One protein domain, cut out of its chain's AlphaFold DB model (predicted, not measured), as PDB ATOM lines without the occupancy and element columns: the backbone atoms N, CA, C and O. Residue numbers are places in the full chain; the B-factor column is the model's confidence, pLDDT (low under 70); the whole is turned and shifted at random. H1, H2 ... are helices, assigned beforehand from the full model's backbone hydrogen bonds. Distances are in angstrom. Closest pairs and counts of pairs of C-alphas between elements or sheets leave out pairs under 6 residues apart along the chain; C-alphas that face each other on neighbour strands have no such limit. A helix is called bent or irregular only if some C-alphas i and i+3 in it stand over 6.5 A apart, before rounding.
ATOM      1  N   TYR A  11      72.577 116.615 164.685       60.12
ATOM      2  CA  TYR A  11      73.087 116.164 163.388       60.12
ATOM      3  C   TYR A  11      73.990 117.185 162.677       60.12
ATOM      4  O   TYR A  11      74.887 116.798 161.930       60.12
ATOM      5  N   ALA A  12      73.811 118.487 162.930       63.31
ATOM      6  CA  ALA A  12      74.635 119.523 162.302       63.31
ATOM      7  C   ALA A  12      76.071 119.552 162.857       63.31
ATOM      8  O   ALA A  12      77.000 119.911 162.139       63.31
ATOM      9  N   CYS A  13      76.266 119.153 164.117       56.25
ATOM     10  CA  CYS A  13      77.591 119.102 164.739       56.25
ATOM     11  C   CYS A  13      78.419 117.915 164.235       56.25
ATOM     12  O   CYS A  13      79.616 118.067 164.007       56.25
ATOM     13  N   VAL A  14      77.787 116.760 164.003       68.12
ATOM     14  CA  VAL A  14      78.481 115.546 163.539       68.12
ATOM     15  C   VAL A  14      78.975 115.706 162.100       68.12
ATOM     16  O   VAL A  14      80.122 115.378 161.807       68.12
ATOM     17  N   GLY A  15      78.162 116.296 161.214       69.38
ATOM     18  CA  GLY A  15      78.587 116.578 159.838       69.38
ATOM     19  C   GLY A  15      79.737 117.588 159.760       69.38
ATOM     20  O   GLY A  15      80.627 117.451 158.928       69.38
ATOM     21  N   LEU A  16      79.759 118.578 160.657       63.88
ATOM     22  CA  LEU A  16      80.819 119.586 160.692       63.88
ATOM     23  C   LEU A  16      82.146 119.014 161.211       63.88
ATOM     24  O   LEU A  16      83.195 119.353 160.670       63.88
ATOM     25  N   MET A  17      82.091 118.137 162.219       68.50
ATOM     26  CA  MET A  17      83.264 117.415 162.724       68.50
ATOM     27  C   MET A  17      83.842 116.482 161.661       68.50
ATOM     28  O   MET A  17      85.039 116.528 161.415       68.50
ATOM     29  N   GLY A  18      82.998 115.738 160.938       70.00
ATOM     30  CA  GLY A  18      83.460 114.863 159.857       70.00
ATOM     31  C   GLY A  18      84.132 115.619 158.704       70.00
ATOM     32  O   GLY A  18      85.151 115.172 158.184       70.00
ATOM     33  N   VAL A  19      83.614 116.795 158.330       70.06
ATOM     34  CA  VAL A  19      84.243 117.638 157.295       70.06
ATOM     35  C   VAL A  19      85.558 118.243 157.790       70.06
ATOM     36  O   VAL A  19      86.497 118.363 157.006       70.06
ATOM     37  N   LEU A  20      85.650 118.607 159.073       69.38
ATOM     38  CA  LEU A  20      86.888 119.091 159.689       69.38
ATOM     39  C   LEU A  20      87.957 117.999 159.739       69.38
ATOM     40  O   LEU A  20      89.071 118.240 159.281       69.38
ATOM     41  N   ASP A  21      87.609 116.806 160.213       68.88
ATOM     42  CA  ASP A  21      88.540 115.680 160.320       68.88
ATOM     43  C   ASP A  21      89.042 115.244 158.941       68.88
ATOM     44  O   ASP A  21      90.243 115.049 158.748       68.88
ATOM     45  N   PHE A  22      88.158 115.192 157.939       69.88
ATOM     46  CA  PHE A  22      88.560 114.871 156.571       69.88
ATOM     47  C   PHE A  22      89.506 115.930 155.989       69.88
ATOM     48  O   PHE A  22      90.490 115.588 155.331       69.88
ATOM     49  N   ASN A  23      89.263 117.214 156.274       75.56
ATOM     50  CA  ASN A  23      90.155 118.284 155.835       75.56
ATOM     51  C   ASN A  23      91.517 118.187 156.520       75.56
ATOM     52  O   ASN A  23      92.528 118.335 155.848       75.56
ATOM     53  N   VAL A  24      91.561 117.889 157.822       75.62
ATOM     54  CA  VAL A  24      92.815 117.762 158.578       75.62
ATOM     55  C   VAL A  24      93.636 116.565 158.094       75.62
ATOM     56  O   VAL A  24      94.836 116.710 157.890       75.62
ATOM     57  N   VAL A  25      93.020 115.407 157.843       72.88
ATOM     58  CA  VAL A  25      93.743 114.209 157.373       72.88
ATOM     59  C   VAL A  25      94.270 114.392 155.950       72.88
ATOM     60  O   VAL A  25      95.448 114.138 155.692       72.88
ATOM     61  N   THR A  26      93.433 114.892 155.037       75.62
ATOM     62  CA  THR A  26      93.857 115.198 153.657       75.62
ATOM     63  C   THR A  26      94.979 116.235 153.657       75.62
ATOM     64  O   THR A  26      95.915 116.173 152.862       75.62
ATOM     65  N   PHE A  27      94.917 117.164 154.607       68.75
ATOM     66  CA  PHE A  27      95.904 118.207 154.794       68.75
ATOM     67  C   PHE A  27      97.243 117.690 155.351       68.75
ATOM     68  O   PHE A  27      98.299 118.037 154.823       68.75
ATOM     69  N   VAL A  28      97.223 116.825 156.369       77.06
ATOM     70  CA  VAL A  28      98.432 116.177 156.906       77.06
ATOM     71  C   VAL A  28      99.105 115.333 155.825       77.06
ATOM     72  O   VAL A  28     100.322 115.397 155.673       77.06
ATOM     73  N   MET A  29      98.324 114.621 155.011       75.50
ATOM     74  CA  MET A  29      98.860 113.865 153.878       75.50
ATOM     75  C   MET A  29      99.497 114.771 152.820       75.50
ATOM     76  O   MET A  29     100.592 114.473 152.351       75.50
ATOM     77  N   ALA A  30      98.882 115.911 152.496       73.19
ATOM     78  CA  ALA A  30      99.488 116.882 151.586       73.19
ATOM     79  C   ALA A  30     100.812 117.438 152.144       73.19
ATOM     80  O   ALA A  30     101.799 117.496 151.416       73.19
ATOM     81  N   LEU A  31     100.874 117.783 153.434       70.56
ATOM     82  CA  LEU A  31     102.119 118.230 154.069       70.56
ATOM     83  C   LEU A  31     103.222 117.174 153.997       70.56
ATOM     84  O   LEU A  31     104.351 117.514 153.659       70.56
ATOM     85  N   ILE A  32     102.900 115.908 154.269       70.94
ATOM     86  CA  ILE A  32     103.875 114.811 154.216       70.94
ATOM     87  C   ILE A  32     104.427 114.645 152.794       70.94
ATOM     88  O   ILE A  32     105.634 114.489 152.626       70.94
ATOM     89  N   ILE A  33     103.576 114.756 151.771       72.06
ATOM     90  CA  ILE A  33     103.988 114.659 150.360       72.06
ATOM     91  C   ILE A  33     104.871 115.851 149.949       72.06
ATOM     92  O   ILE A  33     105.831 115.683 149.198       72.06
ATOM     93  N   PHE A  34     104.586 117.057 150.450       67.25
ATOM     94  CA  PHE A  34     105.342 118.269 150.106       67.25
ATOM     95  C   PHE A  34     106.578 118.520 150.980       67.25
ATOM     96  O   PHE A  34     107.384 119.384 150.643       67.25
ATOM     97  N   CYS A  35     106.772 117.756 152.056       65.38
ATOM     98  CA  CYS A  35     107.956 117.817 152.917       65.38
ATOM     99  C   CYS A  35     109.193 117.110 152.332       65.38
ATOM    100  O   CYS A  35     110.148 116.865 153.068       65.38
ATOM    101  N   SER A  36     109.217 116.810 151.027       71.81
ATOM    102  CA  SER A  36     110.439 116.325 150.387       71.81
ATOM    103  C   SER A  36     111.552 117.384 150.520       71.81
ATOM    104  O   SER A  36     111.345 118.539 150.123       71.81
ATOM    105  N   PRO A  37     112.714 117.031 151.103       65.69
ATOM    106  CA  PRO A  37     113.746 117.983 151.528       65.69
ATOM    107  C   PRO A  37     114.372 118.783 150.376       65.69
ATOM    108  O   PRO A  37     114.927 119.857 150.608       65.69
ATOM    109  N   ASP A  38     114.213 118.321 149.136       80.62
ATOM    110  CA  ASP A  38     114.831 118.930 147.955       80.62
ATOM    111  C   ASP A  38     114.092 120.174 147.431       80.62
ATOM    112  O   ASP A  38     114.600 120.875 146.555       80.62
ATOM    113  N   SER A  39     112.906 120.504 147.965       71.06
ATOM    114  CA  SER A  39     112.137 121.676 147.523       71.06
ATOM    115  C   SER A  39     111.729 122.601 148.665       71.06
ATOM    116  O   SER A  39     110.553 122.841 148.946       71.06
ATOM    117  N   THR A  40     112.729 123.206 149.302       78.62
ATOM    118  CA  THR A  40     112.549 124.200 150.373       78.62
ATOM    119  C   THR A  40     111.653 125.374 149.945       78.62
ATOM    120  O   THR A  40     110.891 125.907 150.752       78.62
ATOM    121  N   GLY A  41     111.689 125.757 148.663       79.56
ATOM    122  CA  GLY A  41     110.853 126.830 148.115       79.56
ATOM    123  C   GLY A  41     109.362 126.476 148.036       79.56
ATOM    124  O   GLY A  41     108.519 127.291 148.420       79.56
ATOM    125  N   LEU A  42     109.023 125.262 147.589       78.94
ATOM    126  CA  LEU A  42     107.628 124.806 147.529       78.94
ATOM    127  C   LEU A  42     107.083 124.474 148.918       78.94
ATOM    128  O   LEU A  42     105.917 124.766 149.187       78.94
ATOM    129  N   ALA A  43     107.920 123.954 149.817       80.50
ATOM    130  CA  ALA A  43     107.541 123.693 151.201       80.50
ATOM    131  C   ALA A  43     107.126 124.983 151.931       80.50
ATOM    132  O   ALA A  43     106.074 125.020 152.572       80.50
ATOM    133  N   LEU A  44     107.884 126.075 151.771       81.38
ATOM    134  CA  LEU A  44     107.523 127.374 152.351       81.38
ATOM    135  C   LEU A  44     106.246 127.953 151.732       81.38
ATOM    136  O   LEU A  44     105.403 128.483 152.455       81.38
ATOM    137  N   TYR A  45     106.063 127.827 150.415       79.75
ATOM    138  CA  TYR A  45     104.837 128.284 149.760       79.75
ATOM    139  C   TYR A  45     103.611 127.492 150.240       79.75
ATOM    140  O   TYR A  45     102.587 128.085 150.584       79.75
ATOM    141  N   SER A  46     103.739 126.167 150.346       83.38
ATOM    142  CA  SER A  46     102.710 125.277 150.893       83.38
ATOM    143  C   SER A  46     102.371 125.635 152.344       83.38
ATOM    144  O   SER A  46     101.197 125.790 152.683       83.38
ATOM    145  N   LEU A  47     103.383 125.893 153.178       84.06
ATOM    146  CA  LEU A  47     103.200 126.308 154.570       84.06
ATOM    147  C   LEU A  47     102.454 127.646 154.691       84.06
ATOM    148  O   LEU A  47     101.578 127.788 155.542       84.06
ATOM    149  N   VAL A  48     102.768 128.630 153.844       86.19
ATOM    150  CA  VAL A  48     102.090 129.938 153.861       86.19
ATOM    151  C   VAL A  48     100.639 129.812 153.412       86.19
ATOM    152  O   VAL A  48      99.746 130.342 154.078       86.19
ATOM    153  N   VAL A  49     100.384 129.095 152.314       86.94
ATOM    154  CA  VAL A  49      99.018 128.833 151.835       86.94
ATOM    155  C   VAL A  49      98.224 128.073 152.896       86.94
ATOM    156  O   VAL A  49      97.052 128.377 153.125       86.94
ATOM    157  N   PHE A  50      98.871 127.150 153.605       83.75
ATOM    158  CA  PHE A  50      98.259 126.436 154.709       83.75
ATOM    159  C   PHE A  50      97.907 127.343 155.885       83.75
ATOM    160  O   PHE A  50      96.754 127.359 156.310       83.75
ATOM    161  N   LEU A  51      98.870 128.103 156.410       86.25
ATOM    162  CA  LEU A  51      98.628 129.012 157.530       86.25
ATOM    163  C   LEU A  51      97.508 129.993 157.186       86.25
ATOM    164  O   LEU A  51      96.641 130.258 158.017       86.25
ATOM    165  N   PHE A  52      97.468 130.465 155.939       85.62
ATOM    166  CA  PHE A  52      96.376 131.288 155.445       85.62
ATOM    167  C   PHE A  52      95.035 130.540 155.453       85.62
ATOM    168  O   PHE A  52      94.054 131.051 155.995       85.62
ATOM    169  N   GLY A  53      94.985 129.319 154.915       88.44
ATOM    170  CA  GLY A  53      93.787 128.477 154.921       88.44
ATOM    171  C   GLY A  53      93.280 128.168 156.330       88.44
ATOM    172  O   GLY A  53      92.077 128.242 156.576       88.44
ATOM    173  N   LEU A  54      94.181 127.909 157.278       86.19
ATOM    174  CA  LEU A  54      93.846 127.637 158.673       86.19
ATOM    175  C   LEU A  54      93.318 128.895 159.367       86.19
ATOM    176  O   LEU A  54      92.276 128.838 160.017       86.19
ATOM    177  N   VAL A  55      93.962 130.050 159.181       89.88
ATOM    178  CA  VAL A  55      93.485 131.326 159.737       89.88
ATOM    179  C   VAL A  55      92.114 131.697 159.170       89.88
ATOM    180  O   VAL A  55      91.240 132.119 159.926       89.88
ATOM    181  N   VAL A  56      91.886 131.504 157.869       89.38
ATOM    182  CA  VAL A  56      90.580 131.760 157.243       89.38
ATOM    183  C   VAL A  56      89.541 130.747 157.710       89.38
ATOM    184  O   VAL A  56      88.423 131.141 158.026       89.38
ATOM    185  N   GLY A  57      89.898 129.466 157.801       89.75
ATOM    186  CA  GLY A  57      89.016 128.396 158.258       89.75
ATOM    187  C   GLY A  57      88.578 128.605 159.702       89.75
ATOM    188  O   GLY A  57      87.383 128.706 159.968       89.75
ATOM    189  N   VAL A  58      89.532 128.769 160.621       89.25
ATOM    190  CA  VAL A  58      89.270 129.062 162.038       89.25
ATOM    191  C   VAL A  58      88.567 130.409 162.188       89.25
ATOM    192  O   VAL A  58      87.619 130.521 162.963       89.25
ATOM    193  N   GLY A  59      88.965 131.419 161.414       90.12
ATOM    194  CA  GLY A  59      88.324 132.729 161.389       90.12
ATOM    195  C   GLY A  59      86.852 132.639 160.999       90.12
ATOM    196  O   GLY A  59      86.001 133.140 161.731       90.12
ATOM    197  N   LEU A  60      86.526 131.944 159.905       86.62
ATOM    198  CA  LEU A  60      85.141 131.681 159.519       86.62
ATOM    199  C   LEU A  60      84.422 130.874 160.590       86.62
ATOM    200  O   LEU A  60      83.284 131.199 160.886       86.62
ATOM    201  N   TRP A  61      85.057 129.869 161.188       90.75
ATOM    202  CA  TRP A  61      84.424 128.993 162.175       90.75
ATOM    203  C   TRP A  61      84.065 129.731 163.470       90.75
ATOM    204  O   TRP A  61      82.944 129.623 163.961       90.75
ATOM    205  N   VAL A  62      84.979 130.555 163.985       91.62
ATOM    206  CA  VAL A  62      84.758 131.400 165.169       91.62
ATOM    207  C   VAL A  62      83.785 132.537 164.857       91.62
ATOM    208  O   VAL A  62      82.976 132.930 165.706       91.62
ATOM    209  N   LEU A  63      83.833 133.076 163.636       90.12
ATOM    210  CA  LEU A  63      82.941 134.147 163.211       90.12
ATOM    211  C   LEU A  63      81.564 133.619 162.786       90.12
ATOM    212  O   LEU A  63      80.609 134.386 162.810       90.12
ATOM    213  N   TRP A  64      81.407 132.333 162.470       90.88
ATOM    214  CA  TRP A  64      80.161 131.755 161.960       90.88
ATOM    215  C   TRP A  64      78.983 131.896 162.931       90.88
ATOM    216  O   TRP A  64      77.934 132.381 162.500       90.88
ATOM    217  N   PRO A  65      79.111 131.595 164.240       88.06
ATOM    218  CA  PRO A  65      78.040 131.844 165.203       88.06
ATOM    219  C   PRO A  65      77.672 133.329 165.288       88.06
ATOM    220  O   PRO A  65      76.493 133.672 165.385       88.06
ATOM    221  N   ARG A  66      78.669 134.221 165.202       85.88
ATOM    222  CA  ARG A  66      78.467 135.678 165.264       85.88
ATOM    223  C   ARG A  66      77.799 136.209 163.998       85.88
ATOM    224  O   ARG A  66      76.835 136.960 164.092       85.88
ATOM    225  N   CYS A  67      78.245 135.768 162.825       85.12
ATOM    226  CA  CYS A  67      77.617 136.061 161.542       85.12
ATOM    227  C   CYS A  67      76.193 135.520 161.494       85.12
ATOM    228  O   CYS A  67      75.305 136.219 161.023       85.12
ATOM    229  N   ARG A  68      75.933 134.324 162.029       87.50
ATOM    230  CA  ARG A  68      74.578 133.772 162.107       87.50
ATOM    231  C   ARG A  68      73.680 134.585 163.038       87.50
ATOM    232  O   ARG A  68      72.529 134.826 162.689       87.50
ATOM    233  N   ALA A  69      74.195 135.054 164.174       88.75
ATOM    234  CA  ALA A  69      73.459 135.956 165.061       88.75
ATOM    235  C   ALA A  69      73.154 137.302 164.379       88.75
ATOM    236  O   ALA A  69      72.023 137.778 164.446       88.75
ATOM    237  N   LEU A  70      74.123 137.874 163.658       87.69
ATOM    238  CA  LEU A  70      73.941 139.113 162.895       87.69
ATOM    239  C   LEU A  70      72.976 138.942 161.720       87.69
ATOM    240  O   LEU A  70      72.135 139.806 161.504       87.69
ATOM    241  N   LEU A  71      73.048 137.830 160.989       85.50
ATOM    242  CA  LEU A  71      72.116 137.504 159.909       85.50
ATOM    243  C   LEU A  71      70.711 137.233 160.445       85.50
ATOM    244  O   LEU A  71      69.743 137.630 159.811       85.50
ATOM    245  N   SER A  72      70.585 136.616 161.622       86.69
ATOM    246  CA  SER A  72      69.295 136.471 162.299       86.69
ATOM    247  C   SER A  72      68.737 137.827 162.721       86.69
ATOM    248  O   SER A  72      67.543 138.054 162.563       86.69
ATOM    249  N   LEU A  73      69.581 138.735 163.222       83.12
ATOM    250  CA  LEU A  73      69.186 140.101 163.563       83.12
ATOM    251  C   LEU A  73      68.749 140.872 162.306       83.12
ATOM    252  O   LEU A  73      67.698 141.506 162.311       83.12
ATOM    253  N   LEU A  74      69.506 140.766 161.210       82.69
ATOM    254  CA  LEU A  74      69.161 141.377 159.925       82.69
ATOM    255  C   LEU A  74      67.874 140.790 159.335       82.69
ATOM    256  O   LEU A  74      67.042 141.534 158.829       82.69
ATOM    257  N   GLY A  75      67.694 139.471 159.414       83.25
ATOM    258  CA  GLY A  75      66.482 138.788 158.970       83.25
ATOM    259  C   GLY A  75      65.261 139.194 159.791       83.25
ATOM    260  O   GLY A  75      64.180 139.356 159.232       83.25
ATOM    261  N   LEU A  76      65.437 139.446 161.092       71.75
ATOM    262  CA  LEU A  76      64.383 139.978 161.955       71.75
ATOM    263  C   LEU A  76      64.010 141.415 161.567       71.75
ATOM    264  O   LEU A  76      62.832 141.749 161.528       71.75
ATOM    265  N   ILE A  77      64.998 142.244 161.213       69.81
ATOM    266  CA  ILE A  77      64.766 143.612 160.723       69.81
ATOM    267  C   ILE A  77      64.048 143.589 159.364       69.81
ATOM    268  O   ILE A  77      63.161 144.405 159.129       69.81
TER     269      ILE A  77
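What this domain is: This is residues 11 to 77 of the 422 residues of an uncharacterized protein of Parasitella parasitica (UniProt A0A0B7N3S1). A long helical hairpin, open away from its turn: H1 and the first arm of the longer, bent helix H2 meet near the turn, and the far part of H2, residues 58 to 77, sticks out. The printed part has 67 residues with two named helices, H1 then H2, and no named strand; the class is all helix. It is only just extended, close to loose, with a radius of gyration of the C-alphas of 16.8 A and spans of 57 by 25 by 12 A.

Where its parts are: H1, residues 11 to 34, begins at C-alpha 11 (73.087, 116.164, 163.388) and measures 34.9 A. H2, residues 40 to 77, was assigned as one helix by its hydrogen bonds but is bent: C-alphas 62 and 65 are 6.7 A apart. Its arm H2a, residues 40 to 62, measures 32.3 A; H2b, residues 65 to 77, measures 18.3 A and ends at C-alpha 77 (64.766, 143.612, 160.723).

How they stand to each other: H1 and H2a form a helical hairpin, opposite ways at a shallow tilt of 11 degrees. They touch through residues 31 to 34 and 42 to 46 alone; the closest C-alphas, of Phe 34 and Ala 43, are 6.0 A apart. H2b stands at a steep tilt of 45 degrees to H2a and is apart from H1. In H1, H2a and H2b every O i to N i+4 pair is within hydrogen-bond range.

The domain as a whole: The C-alphas farthest apart, of Asp 38 and Ile 77, are 57.3 A apart. The printed part has no cut, and the link from H1 to H2 is tight. Mean pLDDT of the printed part is 78.5; 15 residues are under 70, among them 11 to 17.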